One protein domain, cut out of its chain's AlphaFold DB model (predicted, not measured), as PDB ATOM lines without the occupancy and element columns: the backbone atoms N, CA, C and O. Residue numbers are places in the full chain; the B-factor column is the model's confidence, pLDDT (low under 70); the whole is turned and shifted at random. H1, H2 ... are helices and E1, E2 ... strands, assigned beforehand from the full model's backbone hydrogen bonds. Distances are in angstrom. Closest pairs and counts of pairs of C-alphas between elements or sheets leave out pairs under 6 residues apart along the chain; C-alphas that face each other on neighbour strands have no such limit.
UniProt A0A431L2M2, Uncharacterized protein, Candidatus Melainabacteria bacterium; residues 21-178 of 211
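AT A GLANCE: This is residues 21 to 178 of the 211 residues of an uncharacterized protein of Candidatus Melainabacteria bacterium (UniProt A0A431L2M2). A twisted sheet of four strands curls round one part of the very long helix H1, and the shorter helix H2 folds back beside that part of H1 and covers E1 and E3 on the same face. The other end of H1 runs on past the sheet, where residues 21 to 27 stick out and lengthen the rod. The printed part has 158 residues, with four named helices and four named strands in the order H1 H2 H3 E1 E2 E3 E4 H4; the antiparallel sheet has the order E2 E1 E3 E4, and the class is mixed, helices and strands. The whole is loose, with a radius of gyration of the C-alphas of 20.2 A and spans of 73 by 34 by 20 A.

IN THESE COORDINATES: E1, residues 89 to 102, is 35.7 A long and bends by 67 degrees at residue 92. E3, residues 126 to 138, measures 36.7 A, E4, residues 160 to 169, 30.2 A, and E2 is residues 108 to 111. H1, residues 21 to 59, runs 56.6 A from C-alpha 21 at (149.009, 140.738, 65.495) to C-alpha 59 at (124.459, 116.219, 20.722). H2, residues 64 to 79, is 22.1 A long. H3 is residues 82 to 86, and H4, residues 173 to 176, ends with C-alpha 176 at (116.951, 108.474, 20.168).

HOW THE PARTS SIT: Inner strands E1 and E3 are antiparallel at 165 degrees, with N 95 and O 133 2.8 A apart, within hydrogen-bond range. Edge strand E4 forms a hairpin with E3, with N 134 and O 164 at 2.8 A; edge strand E2 forms one with E1, with N 100 and O 109 at 2.9 A. H1 is on the sheet, and its closest C-alphas to E3 are Ala 55 and Thr 132, 5.3 A. H1 touches H2 with residues 50 to 59 alone, closest at the C-alphas of Ala 58 and Gly 67, 4.5 A; this helical hairpin has a shallow tilt of 28 degrees, opposite ways. H2's height over the sheet is 9.0 A, and it runs along the strands, at 25 degrees to E1 on the local plane. H3 touches H1, with the C-alphas of Gly 43 and Ala 84 closest at 6.8 A. H4 only grazes the sheet with residues 173 to 176; H1 and H4 are apart. Every O i to N i+4 pair is within hydrogen-bond range in H2, 33 of 35 in H1 and 0 of 1 in H3, where 1 of 2 O i to N i+3 pairs is; H4 is too short for an O i to N i+4 pair.

THE WHOLE: The C-alphas farthest apart, of Pro 21 and Pro 120, are 73.5 A apart. The printed part has no cut. The links E2 to E3, 14 residues, and E3 to E4, 21 residues, are long. Mean pLDDT of the printed part is 91.3; residues 113 and 178 are under 70.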
ATOM      1  N   PRO A  21     149.906 141.873  65.276       90.75
ATOM      2  CA  PRO A  21     149.009 140.738  65.495       90.75
ATOM      3  C   PRO A  21     147.575 140.988  65.012       90.75
ATOM      4  O   PRO A  21     146.989 140.115  64.377       90.75
ATOM      5  N   VAL A  22     147.015 142.179  65.260       92.00
ATOM      6  CA  VAL A  22     145.653 142.523  64.815       92.00
ATOM      7  C   VAL A  22     145.565 142.550  63.293       92.00
ATOM      8  O   VAL A  22     144.626 141.995  62.725       92.00
ATOM      9  N   LEU A  23     146.558 143.135  62.620       91.75
ATOM     10  CA  LEU A  23     146.619 143.159  61.162       91.75
ATOM     11  C   LEU A  23     146.721 141.740  60.585       91.75
ATOM     12  O   LEU A  23     146.042 141.431  59.612       91.75
ATOM     13  N   LEU A  24     147.512 140.858  61.204       90.94
ATOM     14  CA  LEU A  24     147.619 139.458  60.787       90.94
ATOM     15  C   LEU A  24     146.277 138.730  60.919       90.94
ATOM     16  O   LEU A  24     145.857 138.053  59.984       90.94
ATOM     17  N   VAL A  25     145.581 138.899  62.046       89.06
ATOM     18  CA  VAL A  25     144.253 138.307  62.263       89.06
ATOM     19  C   VAL A  25     143.240 138.855  61.255       89.06
ATOM     20  O   VAL A  25     142.501 138.077  60.658       89.06
ATOM     21  N   LEU A  26     143.249 140.166  61.000       88.62
ATOM     22  CA  LEU A  26     142.403 140.800  59.990       88.62
ATOM     23  C   LEU A  26     142.668 140.213  58.596       88.62
ATOM     24  O   LEU A  26     141.728 139.823  57.905       88.62
ATOM     25  N   PHE A  27     143.937 140.097  58.196       87.94
ATOM     26  CA  PHE A  27     144.306 139.505  56.914       87.94
ATOM     27  C   PHE A  27     143.854 138.051  56.819       87.94
ATOM     28  O   PHE A  27     143.248 137.682  55.826       87.94
ATOM     29  N   VAL A  28     144.072 137.228  57.842       86.88
ATOM     30  CA  VAL A  28     143.646 135.819  57.836       86.88
ATOM     31  C   VAL A  28     142.122 135.688  57.742       86.88
ATOM     32  O   VAL A  28     141.623 134.867  56.971       86.88
ATOM     33  N   ILE A  29     141.373 136.512  58.480       87.56
ATOM     34  CA  ILE A  29     139.905 136.465  58.513       87.56
ATOM     35  C   ILE A  29     139.284 136.999  57.218       87.56
ATOM     36  O   ILE A  29     138.237 136.506  56.818       87.56
ATOM     37  N   VAL A  30     139.897 137.976  56.544       90.19
ATOM     38  CA  VAL A  30     139.334 138.579  55.321       90.19
ATOM     39  C   VAL A  30     139.876 137.919  54.052       90.19
ATOM     40  O   VAL A  30     139.116 137.609  53.136       90.19
ATOM     41  N   LEU A  31     141.186 137.681  53.984       91.44
ATOM     42  CA  LEU A  31     141.857 137.229  52.767       91.44
ATOM     43  C   LEU A  31     141.531 135.773  52.435       91.44
ATOM     44  O   LEU A  31     141.281 135.471  51.273       91.44
ATOM     45  N   PHE A  32     141.508 134.862  53.415       90.56
ATOM     46  CA  PHE A  32     141.239 133.451  53.120       90.56
ATOM     47  C   PHE A  32     139.815 133.193  52.618       90.56
ATOM     48  O   PHE A  32     139.686 132.493  51.609       90.56
ATOM     49  N   PRO A  33     138.752 133.781  53.207       89.62
ATOM     50  CA  PRO A  33     137.422 133.678  52.620       89.62
ATOM     51  C   PRO A  33     137.350 134.242  51.206       89.62
ATOM     52  O   PRO A  33     136.719 133.640  50.343       89.62
ATOM     53  N   LEU A  34     138.043 135.351  50.946       92.81
ATOM     54  CA  LEU A  34     138.077 135.979  49.630       92.81
ATOM     55  C   LEU A  34     138.804 135.104  48.592       92.81
ATOM     56  O   LEU A  34     138.299 134.922  47.488       92.81
ATOM     57  N   ILE A  35     139.929 134.481  48.951       92.44
ATOM     58  CA  ILE A  35     140.624 133.510  48.089       92.44
ATOM     59  C   ILE A  35     139.734 132.295  47.802       92.44
ATOM     60  O   ILE A  35     139.613 131.885  46.647       92.44
ATOM     61  N   ASN A  36     139.083 131.728  48.821       92.12
ATOM     62  CA  ASN A  36     138.172 130.593  48.647       92.12
ATOM     63  C   ASN A  36     136.958 130.955  47.777       92.12
ATOM     64  O   ASN A  36     136.537 130.151  46.942       92.12
ATOM     65  N   PHE A  37     136.435 132.174  47.918       92.00
ATOM     66  CA  PHE A  37     135.361 132.693  47.078       92.00
ATOM     67  C   PHE A  37     135.785 132.760  45.606       92.00
ATOM     68  O   PHE A  37     135.091 132.216  44.746       92.00
ATOM     69  N   PHE A  38     136.958 133.328  45.306       94.00
ATOM     70  CA  PHE A  38     137.486 133.340  43.939       94.00
ATOM     71  C   PHE A  38     137.758 131.934  43.403       94.00
ATOM     72  O   PHE A  38     137.411 131.642  42.260       94.00
ATOM     73  N   GLY A  39     138.317 131.039  44.222       92.81
ATOM     74  CA  GLY A  39     138.518 129.639  43.843       92.81
ATOM     75  C   GLY A  39     137.204 128.946  43.473       92.81
ATOM     76  O   GLY A  39     137.136 128.250  42.458       92.81
ATOM     77  N   THR A  40     136.142 129.191  44.241       92.38
ATOM     78  CA  THR A  40     134.794 128.665  43.968       92.38
ATOM     79  C   THR A  40     134.216 129.245  42.680       92.38
ATOM     80  O   THR A  40     133.726 128.498  41.839       92.38
ATOM     81  N   ALA A  41     134.334 130.559  42.468       93.81
ATOM     82  CA  ALA A  41     133.849 131.210  41.252       93.81
ATOM     83  C   ALA A  41     134.549 130.682  39.986       93.81
ATOM     84  O   ALA A  41     133.891 130.371  38.993       93.81
ATOM     85  N   ILE A  42     135.877 130.520  40.033       95.31
ATOM     86  CA  ILE A  42     136.659 129.947  38.927       95.31
ATOM     87  C   ILE A  42     136.271 128.480  38.703       95.31
ATOM     88  O   ILE A  42     136.099 128.061  37.558       95.31
ATOM     89  N   GLY A  43     136.097 127.706  39.778       94.19
ATOM     90  CA  GLY A  43     135.663 126.312  39.701       94.19
ATOM     91  C   GLY A  43     134.297 126.160  39.038       94.19
ATOM     92  O   GLY A  43     134.163 125.369  38.107       94.19
ATOM     93  N   TYR A  44     133.323 126.984  39.435       94.94
ATOM     94  CA  TYR A  44     131.993 127.023  38.831       94.94
ATOM     95  C   TYR A  44     132.038 127.402  37.345       94.94
ATOM     96  O   TYR A  44     131.422 126.734  36.514       94.94
ATOM     97  N   ALA A  45     132.804 128.436  36.983       95.81
ATOM     98  CA  ALA A  45     132.963 128.845  35.587       95.81
ATOM     99  C   ALA A  45     133.581 127.725  34.731       95.81
ATOM    100  O   ALA A  45     133.106 127.450  33.626       95.81
ATOM    101  N   ASN A  46     134.596 127.034  35.257       95.94
ATOM    102  CA  ASN A  46     135.214 125.894  34.587       95.94
ATOM    103  C   ASN A  46     134.232 124.717  34.441       95.94
ATOM    104  O   ASN A  46     134.105 124.158  33.355       95.94
ATOM    105  N   ALA A  47     133.481 124.382  35.495       95.88
ATOM    106  CA  ALA A  47     132.441 123.355  35.449       95.88
ATOM    107  C   ALA A  47     131.354 123.679  34.405       95.88
ATOM    108  O   ALA A  47     130.917 122.800  33.659       95.88
ATOM    109  N   CYS A  48     130.968 124.953  34.285       95.94
ATOM    110  CA  CYS A  48     130.039 125.424  33.262       95.94
ATOM    111  C   CYS A  48     130.592 125.201  31.847       95.94
ATOM    112  O   CYS A  48     129.951 124.528  31.039       95.94
ATOM    113  N   ALA A  49     131.818 125.647  31.568       96.12
ATOM    114  CA  ALA A  49     132.458 125.431  30.268       96.12
ATOM    115  C   ALA A  49     132.562 123.935  29.905       96.12
ATOM    116  O   ALA A  49     132.283 123.540  28.771       96.12
ATOM    117  N   MET A  50     132.908 123.091  30.880       96.38
ATOM    118  CA  MET A  50     132.987 121.642  30.704       96.38
ATOM    119  C   MET A  50     131.621 121.013  30.420       96.38
ATOM    120  O   MET A  50     131.492 120.236  29.477       96.38
ATOM    121  N   SER A  51     130.584 121.387  31.173       95.75
ATOM    122  CA  SER A  51     129.228 120.870  30.959       95.75
ATOM    123  C   SER A  51     128.653 121.254  29.591       95.75
ATOM    124  O   SER A  51     128.028 120.417  28.941       95.75
ATOM    125  N   ILE A  52     128.932 122.465  29.091       96.44
ATOM    126  CA  ILE A  52     128.540 122.885  27.733       96.44
ATOM    127  C   ILE A  52     129.222 122.005  26.677       96.44
ATOM    128  O   ILE A  52     128.597 121.601  25.690       96.44
ATOM    129  N   ARG A  53     130.505 121.684  26.880       96.62
ATOM    130  CA  ARG A  53     131.256 120.791  25.991       96.62
ATOM    131  C   ARG A  53     130.674 119.379  25.999       96.62
ATOM    132  O   ARG A  53     130.485 118.813  24.929       96.62
ATOM    133  N   TRP A  54     130.349 118.831  27.166       96.88
ATOM    134  CA  TRP A  54     129.749 117.500  27.274       96.88
ATOM    135  C   TRP A  54     128.376 117.417  26.613       96.88
ATOM    136  O   TRP A  54     128.129 116.467  25.876       96.88
ATOM    137  N   ALA A  55     127.536 118.442  26.767       95.94
ATOM    138  CA  ALA A  55     126.265 118.516  26.049       95.94
ATOM    139  C   ALA A  55     126.464 118.543  24.527       95.94
ATOM    140  O   ALA A  55     125.700 117.927  23.793       95.94
ATOM    141  N   SER A  56     127.526 119.199  24.050       96.88
ATOM    142  CA  SER A  56     127.869 119.223  22.620       96.88
ATOM    143  C   SER A  56     128.380 117.862  22.121       96.88
ATOM    144  O   SER A  56     128.036 117.441  21.023       96.88
ATOM    145  N   ILE A  57     129.159 117.137  22.935       95.94
ATOM    146  CA  ILE A  57     129.599 115.764  22.620       95.94
ATOM    147  C   ILE A  57     128.398 114.812  22.561       95.94
ATOM    148  O   ILE A  57     128.331 113.982  21.658       95.94
ATOM    149  N   ALA A  58     127.454 114.936  23.498       94.56
ATOM    150  CA  ALA A  58     126.225 114.151  23.486       94.56
ATOM    151  C   ALA A  58     125.367 114.459  22.246       94.56
ATOM    152  O   ALA A  58     124.921 113.533  21.581       94.56
ATOM    153  N   ALA A  59     125.189 115.744  21.906       94.56
ATOM    154  CA  ALA A  59     124.459 116.219  20.722       94.56
ATOM    155  C   ALA A  59     124.936 115.601  19.406       94.56
ATOM    156  O   ALA A  59     124.101 115.173  18.610       94.56
ATOM    157  N   GLY A  60     126.256 115.526  19.212       94.00
ATOM    158  CA  GLY A  60     126.869 114.970  18.003       94.00
ATOM    159  C   GLY A  60     127.020 113.447  17.999       94.00
ATOM    160  O   GLY A  60     127.579 112.886  17.058       94.00
ATOM    161  N   ALA A  61     126.574 112.746  19.045       92.25
ATOM    162  CA  ALA A  61     126.617 111.292  19.065       92.25
ATOM    163  C   ALA A  61     125.463 110.695  18.250       92.25
ATOM    164  O   ALA A  61     124.322 111.146  18.316       92.25
ATOM    165  N   THR A  62     125.743 109.606  17.534       91.00
ATOM    166  CA  THR A  62     124.752 108.881  16.719       91.00
ATOM    167  C   THR A  62     123.779 108.030  17.545       91.00
ATOM    168  O   THR A  62     122.944 107.337  16.977       91.00
ATOM    169  N   GLY A  63     123.930 108.002  18.870       87.81
ATOM    170  CA  GLY A  63     123.149 107.199  19.809       87.81
ATOM    171  C   GLY A  63     123.293 107.741  21.227       87.81
ATOM    172  O   GLY A  63     124.313 108.346  21.565       87.81
ATOM    173  N   MET A  64     122.283 107.533  22.068       85.88
ATOM    174  CA  MET A  64     122.303 108.024  23.446       85.88
ATOM    175  C   MET A  64     123.318 107.255  24.304       85.88
ATOM    176  O   MET A  64     124.022 107.853  25.122       85.88
ATOM    177  N   GLU A  65     123.452 105.945  24.088       87.38
ATOM    178  CA  GLU A  65     124.424 105.115  24.805       87.38
ATOM    179  C   GLU A  65     125.865 105.472  24.417       87.38
ATOM    180  O   GLU A  65     126.719 105.688  25.282       87.38
ATOM    181  N   SER A  66     126.129 105.627  23.114       88.38
ATOM    182  CA  SER A  66     127.447 106.049  22.631       88.38
ATOM    183  C   SER A  66     127.783 107.469  23.088       88.38
ATOM    184  O   SER A  66     128.909 107.719  23.518       88.38
ATOM    185  N   GLY A  67     126.807 108.385  23.080       90.31
ATOM    186  CA  GLY A  67     126.957 109.735  23.619       90.31
ATOM    187  C   GLY A  67     127.300 109.736  25.106       90.31
ATOM    188  O   GLY A  67     128.228 110.433  25.516       90.31
ATOM    189  N   THR A  68     126.629 108.902  25.902       91.06
ATOM    190  CA  THR A  68     126.915 108.751  27.337       91.06
ATOM    191  C   THR A  68     128.339 108.249  27.567       91.06
ATOM    192  O   THR A  68     129.098 108.890  28.293       91.06
ATOM    193  N   ALA A  69     128.758 107.188  26.868       91.81
ATOM    194  CA  ALA A  69     130.113 106.647  26.985       91.81
ATOM    195  C   ALA A  69     131.200 107.660  26.565       91.81
ATOM    196  O   ALA A  69     132.265 107.753  27.184       91.81
ATOM    197  N   LEU A  70     130.947 108.457  25.518       94.31
ATOM    198  CA  LEU A  70     131.863 109.517  25.083       94.31
ATOM    199  C   LEU A  70     131.969 110.643  26.114       94.31
ATOM    200  O   LEU A  70     133.077 111.120  26.379       94.31
ATOM    201  N   VAL A  71     130.838 111.046  26.695       96.00
ATOM    202  CA  VAL A  71     130.772 112.062  27.748       96.00
ATOM    203  C   VAL A  71     131.492 111.594  29.011       96.00
ATOM    204  O   VAL A  71     132.304 112.346  29.538       96.00
ATOM    205  N   GLU A  72     131.281 110.357  29.464       95.12
ATOM    206  CA  GLU A  72     131.967 109.784  30.635       95.12
ATOM    207  C   GLU A  72     133.489 109.712  30.448       95.12
ATOM    208  O   GLU A  72     134.273 110.036  31.350       95.12
ATOM    209  N   ARG A  73     133.937 109.333  29.246       95.62
ATOM    210  CA  ARG A  73     135.363 109.309  28.906       95.62
ATOM    211  C   ARG A  73     135.971 110.712  28.913       95.62
ATOM    212  O   ARG A  73     137.065 110.909  29.446       95.62
ATOM    213  N   ASP A  74     135.294 111.685  28.303       96.69
ATOM    214  CA  ASP A  74     135.786 113.066  28.257       96.69
ATOM    215  C   ASP A  74     135.721 113.751  29.626       96.69
ATOM    216  O   ASP A  74     136.611 114.540  29.959       96.69
ATOM    217  N   SER A  75     134.720 113.429  30.445       96.00
ATOM    218  CA  SER A  75     134.569 113.995  31.780       96.00
ATOM    219  C   SER A  75     135.687 113.531  32.712       96.00
ATOM    220  O   SER A  75     136.342 114.367  33.339       96.00
ATOM    221  N   SER A  76     136.002 112.234  32.689       94.81
ATOM    222  CA  SER A  76     137.113 111.640  33.439       94.81
ATOM    223  C   SER A  76     138.453 112.275  33.063       94.81
ATOM    224  O   SER A  76     139.239 112.652  33.933       94.81
ATOM    225  N   ARG A  77     138.701 112.471  31.760       95.00
ATOM    226  CA  ARG A  77     139.915 113.144  31.273       95.00
ATOM    227  C   ARG A  77     139.970 114.605  31.708       95.00
ATOM    228  O   ARG A  77     141.017 115.085  32.131       95.00
ATOM    229  N   SER A  78     138.857 115.319  31.588       94.75
ATOM    230  CA  SER A  78     138.822 116.752  31.866       94.75
ATOM    231  C   SER A  78     139.001 117.046  33.362       94.75
ATOM    232  O   SER A  78     139.696 117.998  33.706       94.75
ATOM    233  N   MET A  79     138.483 116.189  34.252       95.00
ATOM    234  CA  MET A  79     138.702 116.290  35.705       95.00
ATOM    235  C   MET A  79     140.168 116.108  36.121       95.00
ATOM    236  O   MET A  79     140.614 116.709  37.094       95.00
ATOM    237  N   GLN A  80     140.948 115.327  35.372       92.19
ATOM    238  CA  GLN A  80     142.352 115.054  35.698       92.19
ATOM    239  C   GLN A  80     143.321 116.164  35.255       92.19
ATOM    240  O   GLN A  80     144.521 116.059  35.502       92.19
ATOM    241  N   THR A  81     142.845 117.222  34.589       90.81
ATOM    242  CA  THR A  81     143.725 118.193  33.920       90.81
ATOM    243  C   THR A  81     143.439 119.650  34.291       90.81
ATOM    244  O   THR A  81     142.328 120.027  34.664       90.81
ATOM    245  N   GLY A  82     144.472 120.488  34.155       89.81
ATOM    246  CA  GLY A  82     144.356 121.947  34.113       89.81
ATOM    247  C   GLY A  82     143.705 122.586  35.342       89.81
ATOM    248  O   GLY A  82     144.185 122.451  36.463       89.81
ATOM    249  N   LEU A  83     142.633 123.346  35.102       91.69
ATOM    250  CA  LEU A  83     141.956 124.152  36.121       91.69
ATOM    251  C   LEU A  83     141.098 123.324  37.083       91.69
ATOM    252  O   LEU A  83     140.920 123.745  38.224       91.69
ATOM    253  N   ALA A  84     140.592 122.160  36.660       93.38
ATOM    254  CA  ALA A  84     139.756 121.314  37.512       93.38
ATOM    255  C   ALA A  84     140.543 120.805  38.730       93.38
ATOM    256  O   ALA A  84     140.062 120.896  39.859       93.38
ATOM    257  N   SER A  85     141.791 120.372  38.523       92.56
ATOM    258  CA  SER A  85     142.666 119.958  39.623       92.56
ATOM    259  C   SER A  85     143.099 121.142  40.494       92.56
ATOM    260  O   SER A  85     143.125 121.019  41.719       92.56
ATOM    261  N   LEU A  86     143.366 122.308  39.889       92.56
ATOM    262  CA  LEU A  86     143.756 123.523  40.609       92.56
ATOM    263  C   LEU A  86     142.669 123.973  41.588       92.56
ATOM    264  O   LEU A  86     142.964 124.285  42.739       92.56
ATOM    265  N   VAL A  87     141.410 123.977  41.153       94.12
ATOM    266  CA  VAL A  87     140.277 124.386  41.997       94.12
ATOM    267  C   VAL A  87     139.703 123.245  42.837       94.12
ATOM    268  O   VAL A  87     138.672 123.434  43.481       94.12
ATOM    269  N   LYS A  88     140.371 122.078  42.853       94.56
ATOM    270  CA  LYS A  88     139.949 120.859  43.562       94.56
ATOM    271  C   LYS A  88     138.492 120.488  43.265       94.56
ATOM    272  O   LYS A  88     137.714 120.169  44.169       94.56
ATOM    273  N   LEU A  89     138.126 120.596  41.995       95.88
ATOM    274  CA  LEU A  89     136.819 120.222  41.490       95.88
ATOM    275  C   LEU A  89     136.776 118.711  41.287       95.88
ATOM    276  O   LEU A  89     137.661 118.144  40.651       95.88
ATOM    277  N   ASN A  90     135.735 118.076  41.808       95.94
ATOM    278  CA  ASN A  90     135.457 116.668  41.598       95.94
ATOM    279  C   ASN A  90     134.092 116.504  40.928       95.94
ATOM    280  O   ASN A  90     133.153 117.244  41.225       95.94
ATOM    281  N   LEU A  91     133.983 115.525  40.038       96.56
ATOM    282  CA  LEU A  91     132.728 115.138  39.408       96.56
ATOM    283  C   LEU A  91     132.155 113.951  40.181       96.56
ATOM    284  O   LEU A  91     132.767 112.887  40.226       96.56
ATOM    285  N   THR A  92     130.993 114.134  40.796       95.81
ATOM    286  CA  THR A  92     130.314 113.088  41.568       95.81
ATOM    287  C   THR A  92     129.477 112.197  40.663       95.81
ATOM    288  O   THR A  92     129.519 110.976  40.784       95.81
ATOM    289  N   SER A  93     128.715 112.797  39.749       94.62
ATOM    290  CA  SER A  93     127.892 112.055  38.800       94.62
ATOM    291  C   SER A  93     127.731 112.829  37.496       94.62
ATOM    292  O   SER A  93     127.777 114.060  37.470       94.62
ATOM    293  N   ILE A  94     127.560 112.105  36.393       94.56
ATOM    294  CA  ILE A  94     127.197 112.676  35.100       94.56
ATOM    295  C   ILE A  94     126.197 111.756  34.418       94.56
ATOM    296  O   ILE A  94     126.357 110.540  34.428       94.56
ATOM    297  N   ARG A  95     125.128 112.331  33.875       92.19
ATOM    298  CA  ARG A  95     124.060 111.587  33.204       92.19
ATOM    299  C   ARG A  95     123.615 112.343  31.962       92.19
ATOM    300  O   ARG A  95     123.494 113.569  31.994       92.19
ATOM    301  N   VAL A  96     123.361 111.613  30.884       92.06
ATOM    302  CA  VAL A  96     122.802 112.151  29.640       92.06
ATOM    303  C   VAL A  96     121.349 111.694  29.527       92.06
ATOM    304  O   VAL A  96     121.034 110.535  29.780       92.06
ATOM    305  N   TYR A  97     120.462 112.616  29.178       91.06
ATOM    306  CA  TYR A  97     119.036 112.375  28.996       91.06
ATOM    307  C   TYR A  97     118.629 112.848  27.611       91.06
ATOM    308  O   TYR A  97     119.072 113.910  27.177       91.06
ATOM    309  N   GLY A  98     117.746 112.113  26.946       91.56
ATOM    310  CA  GLY A  98     116.968 112.682  25.856       91.56
ATOM    311  C   GLY A  98     115.841 113.530  26.437       91.56
ATOM    312  O   GLY A  98     115.252 113.197  27.464       91.56
ATOM    313  N   ILE A  99     115.528 114.635  25.790       92.81
ATOM    314  CA  ILE A  99     114.409 115.496  26.135       92.81
ATOM    315  C   ILE A  99     113.650 115.791  24.855       92.81
ATOM    316  O   ILE A  99     114.247 116.006  23.801       92.81
ATOM    317  N   ARG A 100     112.323 115.796  24.949       92.94
ATOM    318  CA  ARG A 100     111.470 116.368  23.913       92.94
ATOM    319  C   ARG A 100     110.654 117.509  24.491       92.94
ATOM    320  O   ARG A 100     110.022 117.349  25.533       92.94
ATOM    321  N   THR A 101     110.654 118.631  23.792       94.94
ATOM    322  CA  THR A 101     109.923 119.838  24.169       94.94
ATOM    323  C   THR A 101     108.856 120.096  23.123       94.94
ATOM    324  O   THR A 101     109.164 120.250  21.942       94.94
ATOM    325  N   HIS A 102     107.595 120.117  23.539       95.25
ATOM    326  CA  HIS A 102     106.480 120.394  22.644       95.25
ATOM    327  C   HIS A 102     106.451 121.889  22.292       95.25
ATOM    328  O   HIS A 102     106.391 122.746  23.173       95.25
ATOM    329  N   ILE A 103     106.435 122.215  21.001       95.31
ATOM    330  CA  ILE A 103     106.628 123.581  20.481       95.31
ATOM    331  C   ILE A 103     105.501 124.525  20.919       95.31
ATOM    332  O   ILE A 103     105.757 125.657  21.313       95.31
ATOM    333  N   MET A 104     104.250 124.054  20.884       94.00
ATOM    334  CA  MET A 104     103.089 124.909  21.177       94.00
ATOM    335  C   MET A 104     102.878 125.227  22.662       94.00
ATOM    336  O   MET A 104     102.442 126.329  22.980       94.00
ATOM    337  N   ASN A 105     103.121 124.277  23.572       93.75
ATOM    338  CA  ASN A 105     102.802 124.439  24.998       93.75
ATOM    339  C   ASN A 105     104.039 124.442  25.914       93.75
ATOM    340  O   ASN A 105     103.891 124.634  27.117       93.75
ATOM    341  N   GLY A 106     105.241 124.222  25.371       90.81
ATOM    342  CA  GLY A 106     106.484 124.164  26.140       90.81
ATOM    343  C   GLY A 106     106.591 122.957  27.076       90.81
ATOM    344  O   GLY A 106     107.466 122.943  27.937       90.81
ATOM    345  N   SER A 107     105.716 121.954  26.944       92.75
ATOM    346  CA  SER A 107     105.758 120.742  27.764       92.75
ATOM    347  C   SER A 107     107.045 119.974  27.496       92.75
ATOM    348  O   SER A 107     107.334 119.627  26.349       92.75
ATOM    349  N   VAL A 108     107.786 119.677  28.560       91.69
ATOM    350  CA  VAL A 108     109.060 118.961  28.509       91.69
ATOM    351  C   VAL A 108     108.852 117.532  28.984       91.69
ATOM    352  O   VAL A 108     108.377 117.298  30.093       91.69
ATOM    353  N   GLU A 109     109.244 116.565  28.163       90.50
ATOM    354  CA  GLU A 109     109.218 115.155  28.527       90.50
ATOM    355  C   GLU A 109     110.619 114.552  28.482       90.50
ATOM    356  O   GLU A 109     111.343 114.669  27.491       90.50
ATOM    357  N   TYR A 110     110.974 113.856  29.560       87.75
ATOM    358  CA  TYR A 110     112.274 113.221  29.709       87.75
ATOM    359  C   TYR A 110     112.262 111.798  29.152       87.75
ATOM    360  O   TYR A 110     111.484 110.926  29.552       87.75
ATOM    361  N   ILE A 111     113.197 111.555  28.251       86.56
ATOM    362  CA  ILE A 111     113.582 110.248  27.755       86.56
ATOM    363  C   ILE A 111     114.804 109.847  28.586       86.56
ATOM    364  O   ILE A 111     115.919 110.324  28.378       86.56
ATOM    365  N   GLY A 112     114.561 109.042  29.624       75.62
ATOM    366  CA  GLY A 112     115.612 108.599  30.541       75.62
ATOM    367  C   GLY A 112     116.765 107.882  29.821       75.62
ATOM    368  O   GLY A 112     116.555 107.357  28.732       75.62
ATOM    369  N   PRO A 113     117.946 107.756  30.448       68.75
ATOM    370  CA  PRO A 113     119.171 107.223  29.827       68.75
ATOM    371  C   PRO A 113     119.065 105.783  29.300       68.75
ATOM    372  O   PRO A 113     119.925 105.334  28.554       68.75
ATOM    373  N   LYS A 114     118.026 105.038  29.692       70.81
ATOM    374  CA  LYS A 114     117.742 103.669  29.224       70.81
ATOM    375  C   LYS A 114     116.437 103.562  28.429       70.81
ATOM    376  O   LYS A 114     116.058 102.474  28.003       70.81
ATOM    377  N   LYS A 115     115.706 104.668  28.278       76.56
ATOM    378  CA  LYS A 115     114.425 104.707  27.572       76.56
ATOM    379  C   LYS A 115     114.682 105.157  26.143       76.56
ATOM    380  O   LYS A 115     115.390 106.127  25.920       76.56
ATOM    381  N   ARG A 116     114.086 104.463  25.181       79.44
ATOM    382  CA  ARG A 116     114.133 104.851  23.769       79.44
ATOM    383  C   ARG A 116     112.882 105.628  23.404       79.44
ATOM    384  O   ARG A 116     111.817 105.424  23.995       79.44
ATOM    385  N   ALA A 117     113.016 106.530  22.446       84.19
ATOM    386  CA  ALA A 117     111.876 107.187  21.844       84.19
ATOM    387  C   ALA A 117     111.152 106.205  20.912       84.19
ATOM    388  O   ALA A 117     111.781 105.476  20.144       84.19
ATOM    389  N   ASN A 118     109.821 106.187  20.976       82.25
ATOM    390  CA  ASN A 118     109.026 105.339  20.094       82.25
ATOM    391  C   ASN A 118     108.987 105.947  18.679       82.25
ATOM    392  O   ASN A 118     108.662 107.132  18.556       82.25
ATOM    393  N   PRO A 119     109.281 105.172  17.620       84.50
ATOM    394  CA  PRO A 119     109.122 105.628  16.243       84.50
ATOM    395  C   PRO A 119     107.635 105.647  15.821       84.50
ATOM    396  O   PRO A 119     106.860 104.817  16.306       84.50
ATOM    397  N   PRO A 120     107.227 106.526  14.882       88.06
ATOM    398  CA  PRO A 120     108.019 107.598  14.276       88.06
ATOM    399  C   PRO A 120     108.181 108.803  15.217       88.06
ATOM    400  O   PRO A 120     107.289 109.121  16.002       88.06
ATOM    401  N   LEU A 121     109.313 109.502  15.115       89.44
ATOM    402  CA  LEU A 121     109.523 110.756  15.841       89.44
ATOM    403  C   LEU A 121     108.705 111.880  15.202       89.44
ATOM    404  O   LEU A 121     108.719 112.046  13.983       89.44
ATOM    405  N   ASN A 122     108.013 112.664  16.028       91.88
ATOM    406  CA  ASN A 122     107.233 113.807  15.569       91.88
ATOM    407  C   ASN A 122     108.081 115.080  15.653       91.88
ATOM    408  O   ASN A 122     108.122 115.742  16.685       91.88
ATOM    409  N   THR A 123     108.746 115.421  14.553       91.81
ATOM    410  CA  THR A 123     109.556 116.643  14.423       91.81
ATOM    411  C   THR A 123     108.737 117.890  14.086       91.81
ATOM    412  O   THR A 123     109.298 118.979  14.002       91.81
ATOM    413  N   THR A 124     107.423 117.748  13.864       94.94
ATOM    414  CA  THR A 124     106.526 118.883  13.594       94.94
ATOM    415  C   THR A 124     106.086 119.550  14.891       94.94
ATOM    416  O   THR A 124     106.073 120.774  14.964       94.94
ATOM    417  N   ASP A 125     105.782 118.752  15.920       95.06
ATOM    418  CA  ASP A 125     105.265 119.258  17.197       95.06
ATOM    419  C   ASP A 125     106.317 119.301  18.312       95.06
ATOM    420  O   ASP A 125     106.109 119.992  19.312       95.06
ATOM    421  N   TYR A 126     107.444 118.593  18.162       94.38
ATOM    422  CA  TYR A 126     108.474 118.484  19.197       94.38
ATOM    423  C   TYR A 126     109.872 118.852  18.699       94.38
ATOM    424  O   TYR A 126     110.297 118.464  17.610       94.38
ATOM    425  N   VAL A 127     110.618 119.530  19.571       94.69
ATOM    426  CA  VAL A 127     112.070 119.706  19.475       94.69
ATOM    427  C   VAL A 127     112.735 118.659  20.357       94.69
ATOM    428  O   VAL A 127     112.337 118.480  21.507       94.69
ATOM    429  N   TYR A 128     113.744 117.973  19.826       94.25
ATOM    430  CA  TYR A 128     114.492 116.957  20.556       94.25
ATOM    431  C   TYR A 128     115.880 117.475  20.932       94.25
ATOM    432  O   TYR A 128     116.624 117.977  20.087       94.25
ATOM    433  N   GLU A 129     116.239 117.318  22.200       94.38
ATOM    434  CA  GLU A 129     117.494 117.796  22.777       94.38
ATOM    435  C   GLU A 129     118.128 116.702  23.639       94.38
ATOM    436  O   GLU A 129     117.428 115.910  24.267       94.38
ATOM    437  N   TYR A 130     119.457 116.662  23.707       94.50
ATOM    438  CA  TYR A 130     120.154 115.957  24.774       94.50
ATOM    439  C   TYR A 130     120.449 116.922  25.917       94.50
ATOM    440  O   TYR A 130     120.938 118.033  25.707       94.50
ATOM    441  N   MET A 131     120.188 116.473  27.142       93.88
ATOM    442  CA  MET A 131     120.568 117.152  28.370       93.88
ATOM    443  C   MET A 131     121.668 116.376  29.070       93.88
ATOM    444  O   MET A 131     121.480 115.221  29.445       93.88
ATOM    445  N   THR A 132     122.786 117.033  29.338       94.88
ATOM    446  CA  THR A 132     123.792 116.523  30.266       94.88
ATOM    447  C   THR A 132     123.551 117.140  31.636       94.88
ATOM    448  O   THR A 132     123.564 118.362  31.777       94.88
ATOM    449  N   LYS A 133     123.334 116.299  32.646       94.75
ATOM    450  CA  LYS A 133     123.266 116.682  34.057       94.75
ATOM    451  C   LYS A 133     124.547 116.217  34.733       94.75
ATOM    452  O   LYS A 133     124.818 115.020  34.760       94.75
ATOM    453  N   ALA A 134     125.325 117.151  35.256       96.38
ATOM    454  CA  ALA A 134     126.573 116.878  35.950       96.38
ATOM    455  C   ALA A 134     126.519 117.426  37.376       96.38
ATOM    456  O   ALA A 134     126.144 118.577  37.596       96.38
ATOM    457  N   GLU A 135     126.898 116.600  38.341       97.25
ATOM    458  CA  GLU A 135     126.975 116.947  39.755       97.25
ATOM    459  C   GLU A 135     128.432 117.082  40.161       97.25
ATOM    460  O   GLU A 135     129.232 116.161  39.988       97.25
ATOM    461  N   PHE A 136     128.761 118.242  40.709       96.75
ATOM    462  CA  PHE A 136     130.109 118.597  41.102       96.75
ATOM    463  C   PHE A 136     130.202 118.796  42.606       96.75
ATOM    464  O   PHE A 136     129.297 119.332  43.250       96.75
ATOM    465  N   GLU A 137     131.357 118.428  43.139       96.62
ATOM    466  CA  GLU A 137     131.774 118.731  44.494       96.62
ATOM    467  C   GLU A 137     133.115 119.458  44.437       96.62
ATOM    468  O   GLU A 137     134.103 118.933  43.927       96.62
ATOM    469  N   GLN A 138     133.156 120.680  44.957       95.88
ATOM    470  CA  GLN A 138     134.357 121.497  44.984       95.88
ATOM    471  C   GLN A 138     134.871 121.657  46.412       95.88
ATOM    472  O   GLN A 138     134.149 122.110  47.303       95.88
ATOM    473  N   GLN A 139     136.139 121.319  46.627       95.06
ATOM    474  CA  GLN A 139     136.790 121.512  47.921       95.06
ATOM    475  C   GLN A 139     137.257 122.966  48.096       95.06
ATOM    476  O   GLN A 139     137.693 123.589  47.123       95.06
ATOM    477  N   PRO A 140     137.256 123.505  49.329       92.94
ATOM    478  CA  PRO A 140     137.871 124.799  49.594       92.94
ATOM    479  C   PRO A 140     139.364 124.769  49.241       92.94
ATOM    480  O   PRO A 140     140.079 123.775  49.452       92.94
ATOM    481  N   PHE A 141     139.860 125.885  48.713       90.62
ATOM    482  CA  PHE A 141     141.267 126.011  48.348       90.62
ATOM    483  C   PHE A 141     142.144 125.905  49.604       90.62
ATOM    484  O   PHE A 141     143.060 125.080  49.660       90.62
ATOM    485  N   VAL A 142     141.762 126.641  50.651       89.31
ATOM    486  CA  VAL A 142     142.307 126.549  52.009       89.31
ATOM    487  C   VAL A 142     141.171 126.196  52.965       89.31
ATOM    488  O   VAL A 142     140.224 126.965  53.111       89.31
ATOM    489  N   SER A 143     141.255 125.039  53.628       89.19
ATOM    490  CA  SER A 143     140.249 124.647  54.620       89.19
ATOM    491  C   SER A 143     140.352 125.528  55.864       89.19
ATOM    492  O   SER A 143     141.399 125.574  56.509       89.19
ATOM    493  N   MET A 144     139.256 126.205  56.215       86.75
ATOM    494  CA  MET A 144     139.148 127.031  57.423       86.75
ATOM    495  C   MET A 144     138.465 126.296  58.588       86.75
ATOM    496  O   MET A 144     137.939 126.928  59.503       86.75
ATOM    497  N   SER A 145     138.462 124.958  58.582       88.62
ATOM    498  CA  SER A 145     137.817 124.146  59.626       88.62
ATOM    499  C   SER A 145     138.415 124.330  61.028       88.62
ATOM    500  O   SER A 145     137.762 124.003  62.015       88.62
ATOM    501  N   SER A 146     139.629 124.875  61.135       86.25
ATOM    502  CA  SER A 146     140.287 125.190  62.407       86.25
ATOM    503  C   SER A 146     139.811 126.497  63.048       86.25
ATOM    504  O   SER A 146     140.096 126.722  64.223       86.25
ATOM    505  N   VAL A 147     139.093 127.359  62.315       84.69
ATOM    506  CA  VAL A 147     138.605 128.644  62.830       84.69
ATOM    507  C   VAL A 147     137.219 128.454  63.463       84.69
ATOM    508  O   VAL A 147     136.260 128.116  62.755       84.69
ATOM    509  N   PRO A 148     137.063 128.690  64.782       83.38
ATOM    510  CA  PRO A 148     135.766 128.591  65.444       83.38
ATOM    511  C   PRO A 148     134.728 129.507  64.785       83.38
ATOM    512  O   PRO A 148     135.005 130.663  64.480       83.38
ATOM    513  N   GLY A 149     133.521 128.988  64.556       82.00
ATOM    514  CA  GLY A 149     132.418 129.735  63.937       82.00
ATOM    515  C   GLY A 149     132.344 129.653  62.407       82.00
ATOM    516  O   GLY A 149     131.258 129.837  61.866       82.00
ATOM    517  N   LEU A 150     133.426 129.289  61.706       80.62
ATOM    518  CA  LEU A 150     133.425 129.155  60.236       80.62
ATOM    519  C   LEU A 150     133.239 127.716  59.741       80.62
ATOM    520  O   LEU A 150     133.041 127.497  58.553       80.62
ATOM    521  N   VAL A 151     133.233 126.737  60.649       82.25
ATOM    522  CA  VAL A 151     133.220 125.291  60.350       82.25
ATOM    523  C   VAL A 151     131.991 124.823  59.558       82.25
ATOM    524  O   VAL A 151     132.048 123.786  58.899       82.25
ATOM    525  N   LYS A 152     130.890 125.579  59.565       83.75
ATOM    526  CA  LYS A 152     129.626 125.177  58.927       83.75
ATOM    527  C   LYS A 152     129.367 125.820  57.563       83.75
ATOM    528  O   LYS A 152     128.295 125.592  57.014       83.75
ATOM    529  N   ILE A 153     130.285 126.629  57.032       85.50
ATOM    530  CA  ILE A 153     130.038 127.390  55.802       85.50
ATOM    531  C   ILE A 153     130.563 126.606  54.582       85.50
ATOM    532  O   ILE A 153     131.781 126.416  54.458       85.50
ATOM    533  N   PRO A 154     129.681 126.165  53.662       87.81
ATOM    534  CA  PRO A 154     130.098 125.519  52.418       87.81
ATOM    535  C   PRO A 154     131.016 126.425  51.590       87.81
ATOM    536  O   PRO A 154     130.794 127.630  51.505       87.81
ATOM    537  N   GLY A 155     132.064 125.853  50.999       84.69
ATOM    538  CA  GLY A 155     133.076 126.583  50.228       84.69
ATOM    539  C   GLY A 155     134.172 127.250  51.070       84.69
ATOM    540  O   GLY A 155     135.193 127.647  50.516       84.69
ATOM    541  N   LEU A 156     134.018 127.333  52.400       86.94
ATOM    542  CA  LEU A 156     135.056 127.832  53.317       86.94
ATOM    543  C   LEU A 156     135.665 126.713  54.166       86.94
ATOM    544  O   LEU A 156     136.886 126.581  54.261       86.94
ATOM    545  N   SER A 157     134.815 125.903  54.791       87.31
ATOM    546  CA  SER A 157     135.223 124.822  55.698       87.31
ATOM    547  C   SER A 157     134.779 123.440  55.232       87.31
ATOM    548  O   SER A 157     135.378 122.444  55.629       87.31
ATOM    549  N   ALA A 158     133.731 123.386  54.413       89.94
ATOM    550  CA  ALA A 158     133.147 122.172  53.873       89.94
ATOM    551  C   ALA A 158     133.092 122.245  52.338       89.94
ATOM    552  O   ALA A 158     133.082 123.350  51.784       89.94
ATOM    553  N   PRO A 159     133.034 121.098  51.644       92.56
ATOM    554  CA  PRO A 159     132.889 121.075  50.194       92.56
ATOM    555  C   PRO A 159     131.595 121.767  49.747       92.56
ATOM    556  O   PRO A 159     130.557 121.649  50.402       92.56
ATOM    557  N   PHE A 160     131.649 122.480  48.625       92.81
ATOM    558  CA  PHE A 160     130.484 123.082  47.981       92.81
ATOM    559  C   PHE A 160     129.987 122.166  46.861       92.81
ATOM    560  O   PHE A 160     130.760 121.794  45.978       92.81
ATOM    561  N   LYS A 161     128.706 121.790  46.900       94.62
ATOM    562  CA  LYS A 161     128.084 120.896  45.915       94.62
ATOM    563  C   LYS A 161     127.128 121.673  45.027       94.62
ATOM    564  O   LYS A 161     126.341 122.470  45.531       94.62
ATOM    565  N   TYR A 162     127.182 121.423  43.725       94.19
ATOM    566  CA  TYR A 162     126.276 122.041  42.762       94.19
ATOM    567  C   TYR A 162     126.040 121.139  41.556       94.19
ATOM    568  O   TYR A 162     126.876 120.314  41.189       94.19
ATOM    569  N   THR A 163     124.886 121.321  40.924       96.44
ATOM    570  CA  THR A 163     124.467 120.561  39.748       96.44
ATOM    571  C   THR A 163     124.336 121.505  38.566       96.44
ATOM    572  O   THR A 163     123.723 122.565  38.682       96.44
ATOM    573  N   LEU A 164     124.901 121.117  37.427       96.06
ATOM    574  CA  LEU A 164     124.780 121.839  36.168       96.06
ATOM    575  C   LEU A 164     124.026 120.981  35.159       96.06
ATOM    576  O   LEU A 164     124.343 119.807  34.969       96.06
ATOM    577  N   SER A 165     123.054 121.596  34.497       95.88
ATOM    578  CA  SER A 165     122.282 120.990  33.419       95.88
ATOM    579  C   SER A 165     122.478 121.814  32.160       95.88
ATOM    580  O   SER A 165     122.225 123.016  32.164       95.88
ATOM    581  N   GLN A 166     122.956 121.177  31.096       96.81
ATOM    582  CA  GLN A 166     123.173 121.816  29.799       96.81
ATOM    583  C   GLN A 166     122.434 121.038  28.723       96.81
ATOM    584  O   GLN A 166     122.474 119.808  28.720       96.81
ATOM    585  N   MET A 167     121.762 121.761  27.831       94.56
ATOM    586  CA  MET A 167     120.930 121.198  26.772       94.56
ATOM    587  C   MET A 167     121.483 121.588  25.406       94.56
ATOM    588  O   MET A 167     121.984 122.700  25.217       94.56
ATOM    589  N   ARG A 168     121.415 120.657  24.458       96.12
ATOM    590  CA  ARG A 168     121.766 120.875  23.055       96.12
ATOM    591  C   ARG A 168     120.829 120.076  22.161       96.12
ATOM    592  O   ARG A 168     120.478 118.950  22.497       96.12
ATOM    593  N   ALA A 169     120.460 120.653  21.020       94.25
ATOM    594  CA  ALA A 169     119.658 119.969  20.011       94.25
ATOM    595  C   ALA A 169     120.341 118.674  19.551       94.25
ATOM    596  O   ALA A 169     121.560 118.635  19.392       94.25
ATOM    597  N   VAL A 170     119.548 117.623  19.354       93.69
ATOM    598  CA  VAL A 170     120.048 116.338  18.855       93.69
ATOM    599  C   VAL A 170     120.391 116.471  17.372       93.69
ATOM    600  O   VAL A 170     119.525 116.833  16.577       93.69
ATOM    601  N   GLU A 171     121.630 116.153  16.989       92.44
ATOM    602  CA  GLU A 171     122.054 116.174  15.579       92.44
ATOM    603  C   GLU A 171     121.574 114.923  14.822       92.44
ATOM    604  O   GLU A 171     121.255 114.991  13.637       92.44
ATOM    605  N   HIS A 172     121.459 113.798  15.537       91.44
ATOM    606  CA  HIS A 172     121.101 112.477  15.015       91.44
ATOM    607  C   HIS A 172     119.839 111.936  15.697       91.44
ATOM    608  O   HIS A 172     119.911 111.239  16.712       91.44
ATOM    609  N   LEU A 173     118.662 112.271  15.160       88.44
ATOM    610  CA  LEU A 173     117.363 111.861  15.721       88.44
ATOM    611  C   LEU A 173     117.208 110.335  15.788       88.44
ATOM    612  O   LEU A 173     116.581 109.809  16.707       88.44
ATOM    613  N   GLU A 174     117.816 109.616  14.849       85.44
ATOM    614  CA  GLU A 174     117.907 108.159  14.835       85.44
ATOM    615  C   GLU A 174     118.517 107.593  16.125       85.44
ATOM    616  O   GLU A 174     118.082 106.537  16.588       85.44
ATOM    617  N   GLY A 175     119.431 108.336  16.756       81.81
ATOM    618  CA  GLY A 175     120.091 107.959  18.002       81.81
ATOM    619  C   GLY A 175     119.175 107.931  19.225       81.81
ATOM    620  O   GLY A 175     119.513 107.312  20.231       81.81
ATOM    621  N   LEU A 176     117.993 108.553  19.136       83.19
ATOM    622  CA  LEU A 176     116.951 108.474  20.168       83.19
ATOM    623  C   LEU A 176     116.111 107.195  20.055       83.19
ATOM    624  O   LEU A 176     115.457 106.799  21.021       83.19
ATOM    625  N   ILE A 177     116.091 106.574  18.873       83.19
ATOM    626  CA  ILE A 177     115.291 105.384  18.557       83.19
ATOM    627  C   ILE A 177     116.158 104.126  18.665       83.19
ATOM    628  O   ILE A 177     115.732 103.113  19.227       83.19
ATOM    629  N   HIS A 178     117.374 104.190  18.124       67.69
ATOM    630  CA  HIS A 178     118.302 103.075  18.011       67.69
ATOM    631  C   HIS A 178     119.699 103.498  18.459       67.69
ATOM    632  O   HIS A 178     120.250 104.463  17.945       67.69
TER     633      HIS A 178